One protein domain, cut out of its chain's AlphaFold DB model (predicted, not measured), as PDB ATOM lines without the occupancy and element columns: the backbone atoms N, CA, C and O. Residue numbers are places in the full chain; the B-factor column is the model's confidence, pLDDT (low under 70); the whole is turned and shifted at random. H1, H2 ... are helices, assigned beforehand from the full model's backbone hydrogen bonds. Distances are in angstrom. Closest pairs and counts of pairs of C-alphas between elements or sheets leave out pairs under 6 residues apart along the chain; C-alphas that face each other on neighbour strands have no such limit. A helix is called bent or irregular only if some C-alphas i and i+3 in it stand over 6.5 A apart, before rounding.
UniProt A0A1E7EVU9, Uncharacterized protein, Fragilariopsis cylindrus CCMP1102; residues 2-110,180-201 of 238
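Overview. This is residues 2 to 110 and 180 to 201 of the 238 residues of an uncharacterized protein of Fragilariopsis cylindrus CCMP1102 (UniProt A0A1E7EVU9). The domain is an elongated stack of helices in three layers: the long helices H1 and H2 lie side by side, running opposite ways, as the middle layer, H6 packs in the groove between them on one side, and the helical hairpin H4 and H5 covers them on the other side, H5 over H1 and H4 over H2. The short helix H3 packs on residues 100 to 107 of H5, and residues 65 to 70, at and after the last residue of H3, stick out as a free loop. The printed part has 131 residues with six named helices in the order H1, H2, H3, H4, H5, H6 and no named strand; its class is all helix. It is compact, with a radius of gyration of the C-alphas of 14.8 A, and its C-alphas span 48 by 30 by 22 A.

Arrangement. H1, residues 2 to 29, and H2, residues 34 to 52, form a helical hairpin. They touch with residues 23 to 27 of H1 and 37 to 44 of H2 alone, at a shallow tilt of 10 degrees and opposite ways; their closest C-alphas are those of Ala 27 and Tyr 37, 6.9 A apart. H6, residues 180 to 199, joins them in a bundle that runs up and down, each helix against the one before it in the chain. H6 touches H2 at a shallow tilt of 16 degrees, opposite ways, with the C-alphas of Gln 45 and Leu 195 closest at 6.8 A. H6 touches residues 9 to 20 alone of H1, the same way at a shallow tilt of 6 degrees, the closest C-alphas being those of Tyr 9 and Ala 180, 6.8 A apart. H5, residues 87 to 107, touches H1 with 28 pairs of C-alphas within 8 A, opposite ways at a shallow tilt of 21 degrees; the C-alphas of Ala 11 and Arg 102 are closest at 5.1 A. H4, residues 72 to 80, touches H2 at a shallow tilt of 20 degrees, opposite ways, with the C-alphas of Cys 43 and Pro 72 closest at 5.2 A. H4 and H5 form a helical hairpin with a shallow tilt of 10 degrees; they touch with residues 88 to 92 alone of H5, and the C-alphas of Leu 77 and Tyr 89 are closest at 6.5 A. H3, residues 60 to 65, touches H5 at a steep tilt of 46 degrees, the closest C-alphas being those of Pro 60 and Leu 103, 5.8 A apart. H2 and H3 are close but not clearly touching, while H1 and H4 are only just apart, with closest C-alphas at 8.4 A. Every O i to N i+4 pair is within hydrogen-bond range in H1, H3, H4, H5 and H6; in H2 14 of 15 are.

Along the chain. H1 begins at C-alpha 2, (61.180, 29.606, -6.510), and spans 40.5 A to C-alpha 29. H2 spans 25.7 A; it is neither bent nor irregular, but only just: C-alphas 49 and 52 are 6.2 A apart. H3 has 6 residues and H4 has 9. H5 spans 29.9 A and ends at C-alpha 107, (61.247, 38.833, 6.732). H6 spans 27.9 A and ends at C-alpha 199, (31.091, 27.073, 17.728).

Size, cuts and confidence. The two C-alphas farthest apart are those of Gly 32 and Leu 110, at 49.5 A. Residues 111 to 179 are not printed, and C-alphas 110 and 180 are 20.3 A apart across this cut, which lies in the link from H5 to H6. The link from H1 to H2 is tight, and those from H2 to H3, H3 to H4 and H4 to H5 are short. The mean pLDDT of the printed part is 74.3; 36 residues are under 70, among them residues 54 to 66, 81 to 85 and 106 to 110.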
ATOM      1  N   TYR A   2      61.976  30.841  -6.725       57.22
ATOM      2  CA  TYR A   2      61.180  29.606  -6.510       57.22
ATOM      3  C   TYR A   2      61.350  28.962  -5.122       57.22
ATOM      4  O   TYR A   2      60.369  28.720  -4.435       57.22
ATOM      5  N   GLN A   3      62.586  28.799  -4.648       64.94
ATOM      6  CA  GLN A   3      62.859  28.214  -3.325       64.94
ATOM      7  C   GLN A   3      62.264  29.028  -2.158       64.94
ATOM      8  O   GLN A   3      61.938  28.487  -1.109       64.94
ATOM      9  N   GLN A   4      62.096  30.343  -2.338       65.06
ATOM     10  CA  GLN A   4      61.459  31.194  -1.334       65.06
ATOM     11  C   GLN A   4      59.933  31.059  -1.366       65.06
ATOM     12  O   GLN A   4      59.302  31.133  -0.318       65.06
ATOM     13  N   GLN A   5      59.347  30.844  -2.549       68.06
ATOM     14  CA  GLN A   5      57.922  30.538  -2.673       68.06
ATOM     15  C   GLN A   5      57.610  29.227  -1.953       68.06
ATOM     16  O   GLN A   5      56.746  29.205  -1.085       68.06
ATOM     17  N   GLU A   6      58.357  28.168  -2.264       71.50
ATOM     18  CA  GLU A   6      58.211  26.850  -1.644       71.50
ATOM     19  C   GLU A   6      58.347  26.915  -0.117       71.50
ATOM     20  O   GLU A   6      57.495  26.394   0.595       71.50
ATOM     21  N   ALA A   7      59.338  27.652   0.396       72.12
ATOM     22  CA  ALA A   7      59.509  27.837   1.835       72.12
ATOM     23  C   ALA A   7      58.305  28.527   2.505       72.12
ATOM     24  O   ALA A   7      57.924  28.137   3.605       72.12
ATOM     25  N   ILE A   8      57.693  29.525   1.852       74.06
ATOM     26  CA  ILE A   8      56.488  30.197   2.369       74.06
ATOM     27  C   ILE A   8      55.294  29.235   2.359       74.06
ATOM     28  O   ILE A   8      54.562  29.182   3.342       74.06
ATOM     29  N   TYR A   9      55.109  28.458   1.287       73.62
ATOM     30  CA  TYR A   9      54.029  27.469   1.204       73.62
ATOM     31  C   TYR A   9      54.158  26.369   2.257       73.62
ATOM     32  O   TYR A   9      53.175  26.060   2.924       73.62
ATOM     33  N   LEU A  10      55.354  25.800   2.424       80.62
ATOM     34  CA  LEU A  10      55.610  24.758   3.418       80.62
ATOM     35  C   LEU A  10      55.390  25.285   4.839       80.62
ATOM     36  O   LEU A  10      54.696  24.642   5.619       80.62
ATOM     37  N   ALA A  11      55.893  26.488   5.141       78.38
ATOM     38  CA  ALA A  11      55.680  27.136   6.436       78.38
ATOM     39  C   ALA A  11      54.191  27.346   6.741       78.38
ATOM     40  O   ALA A  11      53.732  27.117   7.856       78.38
ATOM     41  N   LEU A  12      53.435  27.779   5.732       76.50
ATOM     42  CA  LEU A  12      52.005  28.018   5.852       76.50
ATOM     43  C   LEU A  12      51.219  26.719   6.066       76.50
ATOM     44  O   LEU A  12      50.323  26.659   6.905       76.50
ATOM     45  N   PHE A  13      51.549  25.686   5.296       81.62
ATOM     46  CA  PHE A  13      50.920  24.378   5.408       81.62
ATOM     47  C   PHE A  13      51.180  23.746   6.781       81.62
ATOM     48  O   PHE A  13      50.261  23.201   7.396       81.62
ATOM     49  N   GLU A  14      52.408  23.872   7.287       83.62
ATOM     50  CA  GLU A  14      52.776  23.438   8.633       83.62
ATOM     51  C   GLU A  14      51.957  24.189   9.695       83.62
ATOM     52  O   GLU A  14      51.357  23.561  10.564       83.62
ATOM     53  N   GLU A  15      51.827  25.515   9.587       84.06
ATOM     54  CA  GLU A  15      51.050  26.328  10.535       84.06
ATOM     55  C   GLU A  15      49.559  25.950  10.569       84.06
ATOM     56  O   GLU A  15      48.997  25.778  11.653       84.06
ATOM     57  N   VAL A  16      48.922  25.757   9.408       84.00
ATOM     58  CA  VAL A  16      47.507  25.338   9.328       84.00
ATOM     59  C   VAL A  16      47.319  23.926   9.889       84.00
ATOM     60  O   VAL A  16      46.387  23.682  10.658       84.00
ATOM     61  N   THR A  17      48.221  23.000   9.556       85.62
ATOM     62  CA  THR A  17      48.187  21.623  10.072       85.62
ATOM     63  C   THR A  17      48.312  21.596  11.596       85.62
ATOM     64  O   THR A  17      47.542  20.909  12.273       85.62
ATOM     65  N   MET A  18      49.216  22.402  12.161       84.50
ATOM     66  CA  MET A  18      49.367  22.509  13.614       84.50
ATOM     67  C   MET A  18      48.158  23.167  14.284       84.50
ATOM     68  O   MET A  18      47.755  22.727  15.361       84.50
ATOM     69  N   ALA A  19      47.534  24.168  13.653       84.31
ATOM     70  CA  ALA A  19      46.309  24.784  14.166       84.31
ATOM     71  C   ALA A  19      45.144  23.779  14.220       84.31
ATOM     72  O   ALA A  19      44.400  23.740  15.203       84.31
ATOM     73  N   LYS A  20      45.028  22.906  13.212       84.94
ATOM     74  CA  LYS A  20      44.037  21.823  13.205       84.94
ATOM     75  C   LYS A  20      44.310  20.777  14.287       84.94
ATOM     76  O   LYS A  20      43.397  20.393  15.015       84.94
ATOM     77  N   SER A  21      45.569  20.367  14.445       85.12
ATOM     78  CA  SER A  21      45.962  19.447  15.519       85.12
ATOM     79  C   SER A  21      45.632  20.024  16.901       85.12
ATOM     80  O   SER A  21      45.097  19.321  17.757       85.12
ATOM     81  N   LEU A  22      45.855  21.328  17.103       84.25
ATOM     82  CA  LEU A  22      45.462  22.023  18.326       84.25
ATOM     83  C   LEU A  22      43.942  21.964  18.545       84.25
ATOM     84  O   LEU A  22      43.512  21.680  19.660       84.25
ATOM     85  N   LEU A  23      43.123  22.163  17.508       83.25
ATOM     86  CA  LEU A  23      41.661  22.058  17.613       83.25
ATOM     87  C   LEU A  23      41.182  20.660  18.020       83.25
ATOM     88  O   LEU A  23      40.250  20.535  18.817       83.25
ATOM     89  N   GLU A  24      41.783  19.606  17.478       83.25
ATOM     90  CA  GLU A  24      41.464  18.222  17.855       83.25
ATOM     91  C   GLU A  24      41.858  17.938  19.308       83.25
ATOM     92  O   GLU A  24      41.068  17.399  20.083       83.25
ATOM     93  N   GLN A  25      43.050  18.372  19.714       82.00
ATOM     94  CA  GLN A  25      43.539  18.175  21.076       82.00
ATOM     95  C   GLN A  25      42.725  18.950  22.103       82.00
ATOM     96  O   GLN A  25      42.412  18.416  23.165       82.00
ATOM     97  N   VAL A  26      42.345  20.188  21.787       79.88
ATOM     98  CA  VAL A  26      41.463  20.988  22.637       79.88
ATOM     99  C   VAL A  26      40.121  20.285  22.800       79.88
ATOM    100  O   VAL A  26      39.682  20.146  23.935       79.88
ATOM    101  N   ALA A  27      39.520  19.776  21.718       78.69
ATOM    102  CA  ALA A  27      38.244  19.059  21.788       78.69
ATOM    103  C   ALA A  27      38.308  17.813  22.692       78.69
ATOM    104  O   ALA A  27      37.366  17.547  23.440       78.69
ATOM    105  N   LEU A  28      39.428  17.083  22.669       78.81
ATOM    106  CA  LEU A  28      39.657  15.930  23.546       78.81
ATOM    107  C   LEU A  28      39.877  16.345  25.009       78.81
ATOM    108  O   LEU A  28      39.306  15.750  25.920       78.81
ATOM    109  N   VAL A  29      40.684  17.380  25.254       74.56
ATOM    110  CA  VAL A  29      41.028  17.838  26.613       74.56
ATOM    111  C   VAL A  29      39.847  18.520  27.305       74.56
ATOM    112  O   VAL A  29      39.703  18.433  28.526       74.56
ATOM    113  N   SER A  30      38.982  19.192  26.550       72.50
ATOM    114  CA  SER A  30      37.794  19.861  27.077       72.50
ATOM    115  C   SER A  30      36.545  18.978  27.082       72.50
ATOM    116  O   SER A  30      35.455  19.489  27.349       72.50
ATOM    117  N   GLN A  31      36.669  17.677  26.798       72.62
ATOM    118  CA  GLN A  31      35.543  16.748  26.834       72.62
ATOM    119  C   GLN A  31      34.913  16.757  28.241       72.62
ATOM    120  O   GLN A  31      35.536  16.377  29.231       72.62
ATOM    121  N   GLY A  32      33.678  17.265  28.339       68.44
ATOM    122  CA  GLY A  32      32.955  17.448  29.607       68.44
ATOM    123  C   GLY A  32      33.085  18.828  30.273       68.44
ATOM    124  O   GLY A  32      32.527  19.026  31.351       68.44
ATOM    125  N   ARG A  33      33.784  19.801  29.665       76.25
ATOM    126  CA  ARG A  33      33.875  21.202  30.135       76.25
ATOM    127  C   ARG A  33      33.539  22.191  29.014       76.25
ATOM    128  O   ARG A  33      34.415  22.886  28.502       76.25
ATOM    129  N   GLU A  34      32.256  22.289  28.683       76.81
ATOM    130  CA  GLU A  34      31.732  23.096  27.564       76.81
ATOM    131  C   GLU A  34      32.148  24.577  27.633       76.81
ATOM    132  O   GLU A  34      32.637  25.131  26.654       76.81
ATOM    133  N   VAL A  35      32.090  25.193  28.819       78.38
ATOM    134  CA  VAL A  35      32.468  26.610  29.019       78.38
ATOM    135  C   VAL A  35      33.961  26.870  28.764       78.38
ATOM    136  O   VAL A  35      34.356  27.972  28.389       78.38
ATOM    137  N   LEU A  36      34.817  25.873  29.002       78.19
ATOM    138  CA  LEU A  36      36.257  25.983  28.751       78.19
ATOM    139  C   LEU A  36      36.561  25.747  27.267       78.19
ATOM    140  O   LEU A  36      37.390  26.456  26.704       78.19
ATOM    141  N   TYR A  37      35.852  24.806  26.638       80.88
ATOM    142  CA  TYR A  37      35.941  24.542  25.203       80.88
ATOM    143  C   TYR A  37      35.592  25.779  24.370       80.88
ATOM    144  O   TYR A  37      36.390  26.198  23.533       80.88
ATOM    145  N   GLU A  38      34.454  26.415  24.659       81.88
ATOM    146  CA  GLU A  38      33.983  27.609  23.949       81.88
ATOM    147  C   GLU A  38      35.002  28.757  24.026       81.88
ATOM    148  O   GLU A  38      35.352  29.362  23.014       81.88
ATOM    149  N   LYS A  39      35.564  29.009  25.216       82.69
ATOM    150  CA  LYS A  39      36.589  30.047  25.404       82.69
ATOM    151  C   LYS A  39      37.853  29.777  24.595       82.69
ATOM    152  O   LYS A  39      38.403  30.710  24.017       82.69
ATOM    153  N   ILE A  40      38.311  28.526  24.540       81.56
ATOM    154  CA  ILE A  40      39.498  28.173  23.756       81.56
ATOM    155  C   ILE A  40      39.207  28.295  22.257       81.56
ATOM    156  O   ILE A  40      40.040  28.836  21.532       81.56
ATOM    157  N   LEU A  41      38.028  27.868  21.794       82.62
ATOM    158  CA  LEU A  41      37.620  28.040  20.398       82.62
ATOM    159  C   LEU A  41      37.601  29.513  19.983       82.62
ATOM    160  O   LEU A  41      38.100  29.833  18.907       82.62
ATOM    161  N   LEU A  42      37.113  30.415  20.840       84.25
ATOM    162  CA  LEU A  42      37.158  31.859  20.579       84.25
ATOM    163  C   LEU A  42      38.597  32.385  20.463       84.25
ATOM    164  O   LEU A  42      38.883  33.185  19.574       84.25
ATOM    165  N   CYS A  43      39.524  31.915  21.305       82.62
ATOM    166  CA  CYS A  43      40.941  32.277  21.190       82.62
ATOM    167  C   CYS A  43      41.561  31.765  19.878       82.62
ATOM    168  O   CYS A  43      42.302  32.498  19.223       82.62
ATOM    169  N   VAL A  44      41.246  30.533  19.460       83.31
ATOM    170  CA  VAL A  44      41.725  29.983  18.178       83.31
ATOM    171  C   VAL A  44      41.109  30.734  16.996       83.31
ATOM    172  O   VAL A  44      41.816  31.062  16.048       83.31
ATOM    173  N   GLN A  45      39.824  31.080  17.062       84.06
ATOM    174  CA  GLN A  45      39.158  31.881  16.034       84.06
ATOM    175  C   GLN A  45      39.800  33.268  15.910       84.06
ATOM    176  O   GLN A  45      40.059  33.714  14.794       84.06
ATOM    177  N   ALA A  46      40.117  33.920  17.033       82.88
ATOM    178  CA  ALA A  46      40.850  35.184  17.037       82.88
ATOM    179  C   ALA A  46      42.240  35.029  16.399       82.88
ATOM    180  O   ALA A  46      42.624  35.838  15.562       82.88
ATOM    181  N   TYR A  47      42.971  33.952  16.705       82.62
ATOM    182  CA  TYR A  47      44.252  33.662  16.051       82.62
ATOM    183  C   TYR A  47      44.111  33.523  14.526       82.62
ATOM    184  O   TYR A  47      44.852  34.148  13.767       82.62
ATOM    185  N   VAL A  48      43.127  32.754  14.058       81.44
ATOM    186  CA  VAL A  48      42.915  32.527  12.622       81.44
ATOM    187  C   VAL A  48      42.476  33.816  11.911       81.44
ATOM    188  O   VAL A  48      43.051  34.168  10.881       81.44
ATOM    189  N   ARG A  49      41.515  34.558  12.477       78.88
ATOM    190  CA  ARG A  49      40.954  35.786  11.878       78.88
ATOM    191  C   ARG A  49      41.840  37.020  11.992       78.88
ATOM    192  O   ARG A  49      41.704  37.918  11.163       78.88
ATOM    193  N   ASP A  50      42.687  37.116  13.012       75.62
ATOM    194  CA  ASP A  50      43.510  38.307  13.237       75.62
ATOM    195  C   ASP A  50      44.988  38.120  12.884       75.62
ATOM    196  O   ASP A  50      45.684  39.130  12.742       75.62
ATOM    197  N   ASP A  51      45.472  36.883  12.736       73.56
ATOM    198  CA  ASP A  51      46.876  36.584  12.409       73.56
ATOM    199  C   ASP A  51      47.032  35.872  11.057       73.56
ATOM    200  O   ASP A  51      47.788  36.343  10.205       73.56
ATOM    201  N   LEU A  52      46.301  34.773  10.811       71.75
ATOM    202  CA  LEU A  52      46.463  34.000   9.567       71.75
ATOM    203  C   LEU A  52      45.897  34.710   8.330       71.75
ATOM    204  O   LEU A  52      46.498  34.638   7.258       71.75
ATOM    205  N   THR A  53      44.750  35.380   8.449       70.56
ATOM    206  CA  THR A  53      44.100  36.070   7.316       70.56
ATOM    207  C   THR A  53      44.781  37.394   6.961       70.56
ATOM    208  O   THR A  53      44.821  37.767   5.788       70.56
ATOM    209  N   LYS A  54      45.369  38.096   7.941       67.88
ATOM    210  CA  LYS A  54      46.003  39.420   7.772       67.88
ATOM    211  C   LYS A  54      47.438  39.319   7.246       67.88
ATOM    212  O   LYS A  54      48.344  39.997   7.723       67.88
ATOM    213  N   PHE A  55      47.637  38.475   6.235       60.59
ATOM    214  CA  PHE A  55      48.937  38.177   5.633       60.59
ATOM    215  C   PHE A  55      49.625  39.406   5.003       60.59
ATOM    216  O   PHE A  55      50.851  39.464   4.974       60.59
ATOM    217  N   ASN A  56      48.844  40.386   4.523       56.72
ATOM    218  CA  ASN A  56      49.340  41.570   3.806       56.72
ATOM    219  C   ASN A  56      49.138  42.904   4.540       56.72
ATOM    220  O   ASN A  56      49.792  43.881   4.186       56.72
ATOM    221  N   ASP A  57      48.247  42.961   5.530       59.09
ATOM    222  CA  ASP A  57      47.830  44.238   6.126       59.09
ATOM    223  C   ASP A  57      48.755  44.702   7.258       59.09
ATOM    224  O   ASP A  57      48.788  45.887   7.583       59.09
ATOM    225  N   ILE A  58      49.497  43.773   7.872       62.94
ATOM    226  CA  ILE A  58      50.321  44.032   9.056       62.94
ATOM    227  C   ILE A  58      51.769  43.655   8.751       62.94
ATOM    228  O   ILE A  58      52.054  42.570   8.241       62.94
ATOM    229  N   GLU A  59      52.707  44.540   9.092       61.03
ATOM    230  CA  GLU A  59      54.128  44.248   8.931       61.03
ATOM    231  C   GLU A  59      54.514  43.031   9.797       61.03
ATOM    232  O   GLU A  59      54.182  42.972  10.985       61.03
ATOM    233  N   PRO A  60      55.274  42.054   9.268       60.69
ATOM    234  CA  PRO A  60      55.631  40.850  10.022       60.69
ATOM    235  C   PRO A  60      56.450  41.177  11.281       60.69
ATOM    236  O   PRO A  60      56.419  40.428  12.253       60.69
ATOM    237  N   ALA A  61      57.164  42.308  11.292       61.66
ATOM    238  CA  ALA A  61      57.855  42.815  12.477       61.66
ATOM    239  C   ALA A  61      56.886  43.207  13.604       61.66
ATOM    240  O   ALA A  61      57.167  42.927  14.769       61.66
ATOM    241  N   GLU A  62      55.732  43.785  13.268       66.31
ATOM    242  CA  GLU A  62      54.701  44.146  14.237       66.31
ATOM    243  C   GLU A  62      54.087  42.887  14.869       66.31
ATOM    244  O   GLU A  62      53.980  42.807  16.094       66.31
ATOM    245  N   LEU A  63      53.806  41.856  14.060       64.25
ATOM    246  CA  LEU A  63      53.274  40.568  14.532       64.25
ATOM    247  C   LEU A  63      54.228  39.824  15.479       64.25
ATOM    248  O   LEU A  63      53.765  39.258  16.472       64.25
ATOM    249  N   ILE A  64      55.542  39.851  15.210       65.62
ATOM    250  CA  ILE A  64      56.570  39.272  16.101       65.62
ATOM    251  C   ILE A  64      56.730  40.100  17.382       65.62
ATOM    252  O   ILE A  64      57.006  39.546  18.443       65.62
ATOM    253  N   SER A  65      56.565  41.423  17.298       64.69
ATOM    254  CA  SER A  65      56.763  42.327  18.437       64.69
ATOM    255  C   SER A  65      55.603  42.359  19.438       64.69
ATOM    256  O   SER A  65      55.715  43.019  20.476       64.69
ATOM    257  N   ARG A  66      54.489  41.666  19.151       68.50
ATOM    258  CA  ARG A  66      53.337  41.597  20.061       68.50
ATOM    259  C   ARG A  66      53.752  41.017  21.410       68.50
ATOM    260  O   ARG A  66      54.528  40.065  21.495       68.50
ATOM    261  N   ARG A  67      53.225  41.606  22.485       70.19
ATOM    262  CA  ARG A  67      53.516  41.137  23.840       70.19
ATOM    263  C   ARG A  67      52.879  39.760  24.050       70.19
ATOM    264  O   ARG A  67      51.786  39.532  23.539       70.19
ATOM    265  N   PRO A  68      53.483  38.879  24.868       62.56
ATOM    266  CA  PRO A  68      52.904  37.571  25.184       62.56
ATOM    267  C   PRO A  68      51.473  37.642  25.741       62.56
ATOM    268  O   PRO A  68      50.678  36.750  25.492       62.56
ATOM    269  N   CYS A  69      51.118  38.721  26.449       62.69
ATOM    270  CA  CYS A  69      49.762  38.939  26.967       62.69
ATOM    271  C   CYS A  69      48.708  39.176  25.872       62.69
ATOM    272  O   CYS A  69      47.531  38.904  26.096       62.69
ATOM    273  N   ASP A  70      49.135  39.666  24.706       69.81
ATOM    274  CA  ASP A  70      48.272  39.987  23.567       69.81
ATOM    275  C   ASP A  70      48.208  38.823  22.555       69.81
ATOM    276  O   ASP A  70      47.537  38.929  21.529       69.81
ATOM    277  N   ASP A  71      48.915  37.713  22.818       74.25
ATOM    278  CA  ASP A  71      48.926  36.524  21.965       74.25
ATOM    279  C   ASP A  71      47.771  35.575  22.351       74.25
ATOM    280  O   ASP A  71      47.773  35.031  23.463       74.25
ATOM    281  N   PRO A  72      46.791  35.320  21.460       77.06
ATOM    282  CA  PRO A  72      45.703  34.382  21.740       77.06
ATOM    283  C   PRO A  72      46.216  32.971  22.057       77.06
ATOM    284  O   PRO A  72      45.591  32.261  22.843       77.06
ATOM    285  N   LEU A  73      47.381  32.574  21.530       78.38
ATOM    286  CA  LEU A  73      47.991  31.276  21.835       78.38
ATOM    287  C   LEU A  73      48.487  31.178  23.286       78.38
ATOM    288  O   LEU A  73      48.475  30.095  23.872       78.38
ATOM    289  N   GLU A  74      48.878  32.301  23.893       80.25
ATOM    290  CA  GLU A  74      49.259  32.344  25.308       80.25
ATOM    291  C   GLU A  74      48.023  32.184  26.199       80.25
ATOM    292  O   GLU A  74      48.069  31.485  27.208       80.25
ATOM    293  N   GLN A  75      46.887  32.769  25.806       79.38
ATOM    294  CA  GLN A  75      45.624  32.600  26.529       79.38
ATOM    295  C   GLN A  75      45.164  31.137  26.525       79.38
ATOM    296  O   GLN A  75      44.736  30.633  27.562       79.38
ATOM    297  N   ILE A  76      45.319  30.425  25.402       79.50
ATOM    298  CA  ILE A  76      45.044  28.980  25.322       79.50
ATOM    299  C   ILE A  76      45.944  28.210  26.289       79.50
ATOM    300  O   ILE A  76      45.471  27.323  27.003       79.50
ATOM    301  N   LEU A  77      47.227  28.573  26.356       78.94
ATOM    302  CA  LEU A  77      48.153  27.957  27.296       78.94
ATOM    303  C   LEU A  77      47.735  28.218  28.750       78.94
ATOM    304  O   LEU A  77      47.656  27.268  29.519       78.94
ATOM    305  N   TYR A  78      47.381  29.453  29.115       79.69
ATOM    306  CA  TYR A  78      46.879  29.775  30.458       79.69
ATOM    307  C   TYR A  78      45.598  29.012  30.820       79.69
ATOM    308  O   TYR A  78      45.428  28.594  31.964       79.69
ATOM    309  N   LEU A  79      44.690  28.817  29.859       75.88
ATOM    310  CA  LEU A  79      43.436  28.085  30.069       75.88
ATOM    311  C   LEU A  79      43.648  26.571  30.222       75.88
ATOM    312  O   LEU A  79      42.820  25.899  30.840       75.88
ATOM    313  N   THR A  80      44.739  26.036  29.670       73.50
ATOM    314  CA  THR A  80      45.041  24.593  29.639       73.50
ATOM    315  C   THR A  80      46.208  24.185  30.544       73.50
ATOM    316  O   THR A  80      46.448  22.990  30.731       73.50
ATOM    317  N   SER A  81      46.916  25.142  31.154       66.50
ATOM    318  CA  SER A  81      48.059  24.889  32.032       66.50
ATOM    319  C   SER A  81      47.604  24.397  33.407       66.50
ATOM    320  O   SER A  81      47.295  25.182  34.303       66.50
ATOM    321  N   VAL A  82      47.606  23.080  33.587       52.69
ATOM    322  CA  VAL A  82      47.464  22.418  34.891       52.69
ATOM    323  C   VAL A  82      48.777  21.696  35.212       52.69
ATOM    324  O   VAL A  82      48.877  20.484  35.097       52.69
ATOM    325  N   GLY A  83      49.818  22.458  35.563       51.31
ATOM    326  CA  GLY A  83      51.018  21.986  36.282       51.31
ATOM    327  C   GLY A  83      52.008  21.041  35.577       51.31
ATOM    328  O   GLY A  83      53.173  21.041  35.963       51.31
ATOM    329  N   GLU A  84      51.612  20.290  34.549       55.88
ATOM    330  CA  GLU A  84      52.484  19.378  33.791       55.88
ATOM    331  C   GLU A  84      52.521  19.729  32.294       55.88
ATOM    332  O   GLU A  84      51.552  20.296  31.776       55.88
ATOM    333  N   PRO A  85      53.626  19.421  31.578       57.91
ATOM    334  CA  PRO A  85      53.717  19.646  30.140       57.91
ATOM    335  C   PRO A  85      52.680  18.783  29.415       57.91
ATOM    336  O   PRO A  85      52.900  17.605  29.137       57.91
ATOM    337  N   SER A  86      51.533  19.384  29.117       70.19
ATOM    338  CA  SER A  86      50.460  18.734  28.382       70.19
ATOM    339  C   SER A  86      50.786  18.678  26.889       70.19
ATOM    340  O   SER A  86      51.566  19.471  26.355       70.19
ATOM    341  N   LEU A  87      50.147  17.745  26.190       76.19
ATOM    342  CA  LEU A  87      50.231  17.620  24.734       76.19
ATOM    343  C   LEU A  87      49.832  18.939  24.023       76.19
ATOM    344  O   LEU A  87      50.424  19.298  23.009       76.19
ATOM    345  N   VAL A  88      48.932  19.720  24.641       79.00
ATOM    346  CA  VAL A  88      48.517  21.065  24.194       79.00
ATOM    347  C   VAL A  88      49.663  22.081  24.268       79.00
ATOM    348  O   VAL A  88      49.819  22.910  23.376       79.00
ATOM    349  N   TYR A  89      50.518  22.019  25.295       82.00
ATOM    350  CA  TYR A  89      51.692  22.896  25.368       82.00
ATOM    351  C   TYR A  89      52.662  22.631  24.210       82.00
ATOM    352  O   TYR A  89      53.194  23.571  23.615       82.00
ATOM    353  N   GLN A  90      52.883  21.356  23.871       81.62
ATOM    354  CA  GLN A  90      53.767  20.989  22.765       81.62
ATOM    355  C   GLN A  90      53.222  21.497  21.427       81.62
ATOM    356  O   GLN A  90      53.996  22.067  20.657       81.62
ATOM    357  N   THR A  91      51.909  21.390  21.188       82.62
ATOM    358  CA  THR A  91      51.297  21.889  19.948       82.62
ATOM    359  C   THR A  91      51.257  23.401  19.841       82.62
ATOM    360  O   THR A  91      51.570  23.936  18.777       82.62
ATOM    361  N   VAL A  92      50.967  24.112  20.932       82.38
ATOM    362  CA  VAL A  92      51.071  25.581  20.967       82.38
ATOM    363  C   VAL A  92      52.510  26.024  20.683       82.38
ATOM    364  O   VAL A  92      52.739  26.953  19.905       82.38
ATOM    365  N   ARG A  93      53.504  25.335  21.258       83.06
ATOM    366  CA  ARG A  93      54.923  25.629  21.015       83.06
ATOM    367  C   ARG A  93      55.311  25.420  19.551       83.06
ATOM    368  O   ARG A  93      55.960  26.292  18.976       83.06
ATOM    369  N   SER A  94      54.921  24.303  18.947       83.69
ATOM    370  CA  SER A  94      55.182  24.044  17.525       83.69
ATOM    371  C   SER A  94      54.414  24.995  16.609       83.69
ATOM    372  O   SER A  94      54.962  25.427  15.604       83.69
ATOM    373  N   LEU A  95      53.194  25.401  16.974       82.75
ATOM    374  CA  LEU A  95      52.428  26.390  16.217       82.75
ATOM    375  C   LEU A  95      53.137  27.751  16.217       82.75
ATOM    376  O   LEU A  95      53.273  28.382  15.172       82.75
ATOM    377  N   ARG A  96      53.692  28.173  17.363       82.38
ATOM    378  CA  ARG A  96      54.548  29.370  17.441       82.38
ATOM    379  C   ARG A  96      55.814  29.237  16.605       82.38
ATOM    380  O   ARG A  96      56.236  30.210  15.981       82.38
ATOM    381  N   GLN A  97      56.420  28.053  16.590       83.75
ATOM    382  CA  GLN A  97      57.588  27.786  15.760       83.75
ATOM    383  C   GLN A  97      57.237  27.905  14.269       83.75
ATOM    384  O   GLN A  97      57.926  28.641  13.561       83.75
ATOM    385  N   ALA A  98      56.136  27.298  13.819       81.62
ATOM    386  CA  ALA A  98      55.640  27.405  12.447       81.62
ATOM    387  C   ALA A  98      55.317  28.864  12.069       81.62
ATOM    388  O   ALA A  98      55.799  29.362  11.050       81.62
ATOM    389  N   ARG A  99      54.635  29.606  12.953       81.38
ATOM    390  CA  ARG A  99      54.391  31.051  12.804       81.38
ATOM    391  C   ARG A  99      55.696  31.839  12.658       81.38
ATOM    392  O   ARG A  99      55.821  32.671  11.763       81.38
ATOM    393  N   SER A 100      56.696  31.572  13.500       77.62
ATOM    394  CA  SER A 100      58.007  32.232  13.415       77.62
ATOM    395  C   SER A 100      58.759  31.878  12.130       77.62
ATOM    396  O   SER A 100      59.454  32.727  11.575       77.62
ATOM    397  N   TYR A 101      58.578  30.659  11.617       78.88
ATOM    398  CA  TYR A 101      59.168  30.210  10.363       78.88
ATOM    399  C   TYR A 101      58.504  30.895   9.161       78.88
ATOM    400  O   TYR A 101      59.214  31.414   8.297       78.88
ATOM    401  N   ARG A 102      57.168  31.032   9.159       76.75
ATOM    402  CA  ARG A 102      56.422  31.842   8.177       76.75
ATOM    403  C   ARG A 102      56.873  33.299   8.204       76.75
ATOM    404  O   ARG A 102      57.262  33.843   7.171       76.75
ATOM    405  N   LEU A 103      56.849  33.932   9.376       74.50
ATOM    406  CA  LEU A 103      57.231  35.338   9.527       74.50
ATOM    407  C   LEU A 103      58.713  35.552   9.181       74.50
ATOM    408  O   LEU A 103      59.053  36.548   8.551       74.50
ATOM    409  N   GLY A 104      59.581  34.587   9.485       72.25
ATOM    410  CA  GLY A 104      60.985  34.586   9.078       72.25
ATOM    411  C   GLY A 104      61.175  34.430   7.566       72.25
ATOM    412  O   GLY A 104      62.012  35.119   6.980       72.25
ATOM    413  N   ALA A 105      60.380  33.582   6.906       70.12
ATOM    414  CA  ALA A 105      60.376  33.436   5.448       70.12
ATOM    415  C   ALA A 105      59.894  34.717   4.741       70.12
ATOM    416  O   ALA A 105      60.418  35.068   3.676       70.12
ATOM    417  N   LEU A 106      58.963  35.448   5.368       66.50
ATOM    418  CA  LEU A 106      58.503  36.771   4.934       66.50
ATOM    419  C   LEU A 106      59.559  37.864   5.188       66.50
ATOM    420  O   LEU A 106      59.819  38.682   4.306       66.50
ATOM    421  N   GLN A 107      60.222  37.851   6.348       62.75
ATOM    422  CA  GLN A 107      61.247  38.833   6.732       62.75
ATOM    423  C   GLN A 107      62.588  38.651   6.014       62.75
ATOM    424  O   GLN A 107      63.328  39.620   5.847       62.75
ATOM    425  N   ARG A 108      62.916  37.448   5.523       55.47
ATOM    426  CA  ARG A 108      64.163  37.172   4.778       55.47
ATOM    427  C   ARG A 108      64.256  37.849   3.397       55.47
ATOM    428  O   ARG A 108      65.094  37.475   2.581       55.47
ATOM    429  N   LYS A 109      63.457  38.890   3.143       54.59
ATOM    430  CA  LYS A 109      63.567  39.803   1.996       54.59
ATOM    431  C   LYS A 109      64.250  41.133   2.345       54.59
ATOM    432  O   LYS A 109      63.822  42.186   1.894       54.59
ATOM    433  N   LEU A 110      65.389  41.091   3.033       51.62
ATOM    434  CA  LEU A 110      66.464  42.037   2.716       51.62
ATOM    435  C   LEU A 110      67.398  41.320   1.742       51.62
ATOM    436  O   LEU A 110      68.361  40.678   2.166       51.62
ATOM    437  N   ALA A 180      49.843  31.872  -3.818       57.69
ATOM    438  CA  ALA A 180      49.888  31.478  -2.419       57.69
ATOM    439  C   ALA A 180      48.709  32.041  -1.645       57.69
ATOM    440  O   ALA A 180      48.160  31.345  -0.799       57.69
ATOM    441  N   GLN A 181      48.263  33.247  -2.000       62.69
ATOM    442  CA  GLN A 181      47.094  33.862  -1.386       62.69
ATOM    443  C   GLN A 181      45.817  33.067  -1.673       62.69
ATOM    444  O   GLN A 181      44.974  32.920  -0.796       62.69
ATOM    445  N   THR A 182      45.674  32.520  -2.883       67.44
ATOM    446  CA  THR A 182      44.505  31.715  -3.256       67.44
ATOM    447  C   THR A 182      44.450  30.431  -2.436       67.44
ATOM    448  O   THR A 182      43.417  30.119  -1.852       67.44
ATOM    449  N   VAL A 183      45.569  29.701  -2.357       67.50
ATOM    450  CA  VAL A 183      45.650  28.441  -1.599       67.50
ATOM    451  C   VAL A 183      45.522  28.704  -0.096       67.50
ATOM    452  O   VAL A 183      44.780  27.995   0.578       67.50
ATOM    453  N   LEU A 184      46.159  29.761   0.416       70.62
ATOM    454  CA  LEU A 184      46.006  30.235   1.793       70.62
ATOM    455  C   LEU A 184      44.545  30.523   2.121       70.62
ATOM    456  O   LEU A 184      44.035  30.003   3.104       70.62
ATOM    457  N   ASN A 185      43.863  31.307   1.284       72.06
ATOM    458  CA  ASN A 185      42.462  31.644   1.500       72.06
ATOM    459  C   ASN A 185      41.581  30.392   1.497       72.06
ATOM    460  O   ASN A 185      40.662  30.319   2.297       72.06
ATOM    461  N   ILE A 186      41.858  29.394   0.651       77.38
ATOM    462  CA  ILE A 186      41.105  28.130   0.657       77.38
ATOM    463  C   ILE A 186      41.351  27.353   1.958       77.38
ATOM    464  O   ILE A 186      40.393  26.910   2.588       77.38
ATOM    465  N   MET A 187      42.611  27.204   2.380       70.88
ATOM    466  CA  MET A 187      42.966  26.454   3.593       70.88
ATOM    467  C   MET A 187      42.461  27.141   4.869       70.88
ATOM    468  O   MET A 187      41.905  26.483   5.746       70.88
ATOM    469  N   VAL A 188      42.601  28.465   4.954       76.62
ATOM    470  CA  VAL A 188      42.113  29.267   6.084       76.62
ATOM    471  C   VAL A 188      40.593  29.300   6.113       76.62
ATOM    472  O   VAL A 188      40.026  29.141   7.188       76.62
ATOM    473  N   ARG A 189      39.922  29.417   4.958       80.19
ATOM    474  CA  ARG A 189      38.455  29.352   4.903       80.19
ATOM    475  C   ARG A 189      37.939  27.984   5.341       80.19
ATOM    476  O   ARG A 189      36.966  27.932   6.075       80.19
ATOM    477  N   GLY A 190      38.610  26.892   4.966       79.31
ATOM    478  CA  GLY A 190      38.268  25.556   5.464       79.31
ATOM    479  C   GLY A 190      38.403  25.437   6.987       79.31
ATOM    480  O   GLY A 190      37.527  24.875   7.637       79.31
ATOM    481  N   LEU A 191      39.463  26.015   7.565       79.50
ATOM    482  CA  LEU A 191      39.668  26.052   9.016       79.50
ATOM    483  C   LEU A 191      38.634  26.945   9.729       79.50
ATOM    484  O   LEU A 191      38.166  26.597  10.809       79.50
ATOM    485  N   GLU A 192      38.272  28.081   9.132       82.06
ATOM    486  CA  GLU A 192      37.263  29.005   9.656       82.06
ATOM    487  C   GLU A 192      35.854  28.403   9.603       82.06
ATOM    488  O   GLU A 192      35.135  28.457  10.597       82.06
ATOM    489  N   GLU A 193      35.486  27.760   8.490       82.31
ATOM    490  CA  GLU A 193      34.236  27.003   8.358       82.31
ATOM    491  C   GLU A 193      34.171  25.887   9.418       82.31
ATOM    492  O   GLU A 193      33.149  25.725  10.083       82.31
ATOM    493  N   GLU A 194      35.267  25.153   9.640       78.00
ATOM    494  CA  GLU A 194      35.343  24.124  10.686       78.00
ATOM    495  C   GLU A 194      35.190  24.714  12.103       78.00
ATOM    496  O   GLU A 194      34.482  24.146  12.936       78.00
ATOM    497  N   LEU A 195      35.817  25.859  12.383       80.75
ATOM    498  CA  LEU A 195      35.703  26.584  13.654       80.75
ATOM    499  C   LEU A 195      34.279  27.083  13.913       80.75
ATOM    500  O   LEU A 195      33.758  26.894  15.014       80.75
ATOM    501  N   ASP A 196      33.645  27.687  12.910       81.19
ATOM    502  CA  ASP A 196      32.286  28.215  13.020       81.19
ATOM    503  C   ASP A 196      31.267  27.078  13.213       81.19
ATOM    504  O   ASP A 196      30.351  27.215  14.025       81.19
ATOM    505  N   LEU A 197      31.471  25.922  12.569       80.81
ATOM    506  CA  LEU A 197      30.666  24.711  12.790       80.81
ATOM    507  C   LEU A 197      30.852  24.105  14.194       80.81
ATOM    508  O   LEU A 197      29.912  23.548  14.769       80.81
ATOM    509  N   ARG A 198      32.057  24.203  14.773       77.25
ATOM    510  CA  ARG A 198      32.326  23.770  16.158       77.25
ATOM    511  C   ARG A 198      31.742  24.739  17.190       77.25
ATOM    512  O   ARG A 198      31.315  24.292  18.250       77.25
ATOM    513  N   LEU A 199      31.703  26.037  16.884       77.38
ATOM    514  CA  LEU A 199      31.091  27.073  17.728       77.38
ATOM    515  C   LEU A 199      29.558  27.057  17.661       77.38
ATOM    516  O   LEU A 199      28.908  27.304  18.674       77.38
ATOM    517  N   SER A 200      28.969  26.744  16.504       77.94
ATOM    518  CA  SER A 200      27.513  26.604  16.349       77.94
ATOM    519  C   SER A 200      26.951  25.327  16.986       77.94
ATOM    520  O   SER A 200      25.732  25.199  17.113       77.94
ATOM    521  N   GLY A 201      27.821  24.400  17.407       65.94
ATOM    522  CA  GLY A 201      27.450  23.139  18.052       65.94
ATOM    523  C   GLY A 201      26.980  22.045  17.088       65.94
ATOM    524  O   GLY A 201      26.467  21.028  17.546       65.94
TER     525      GLY A 201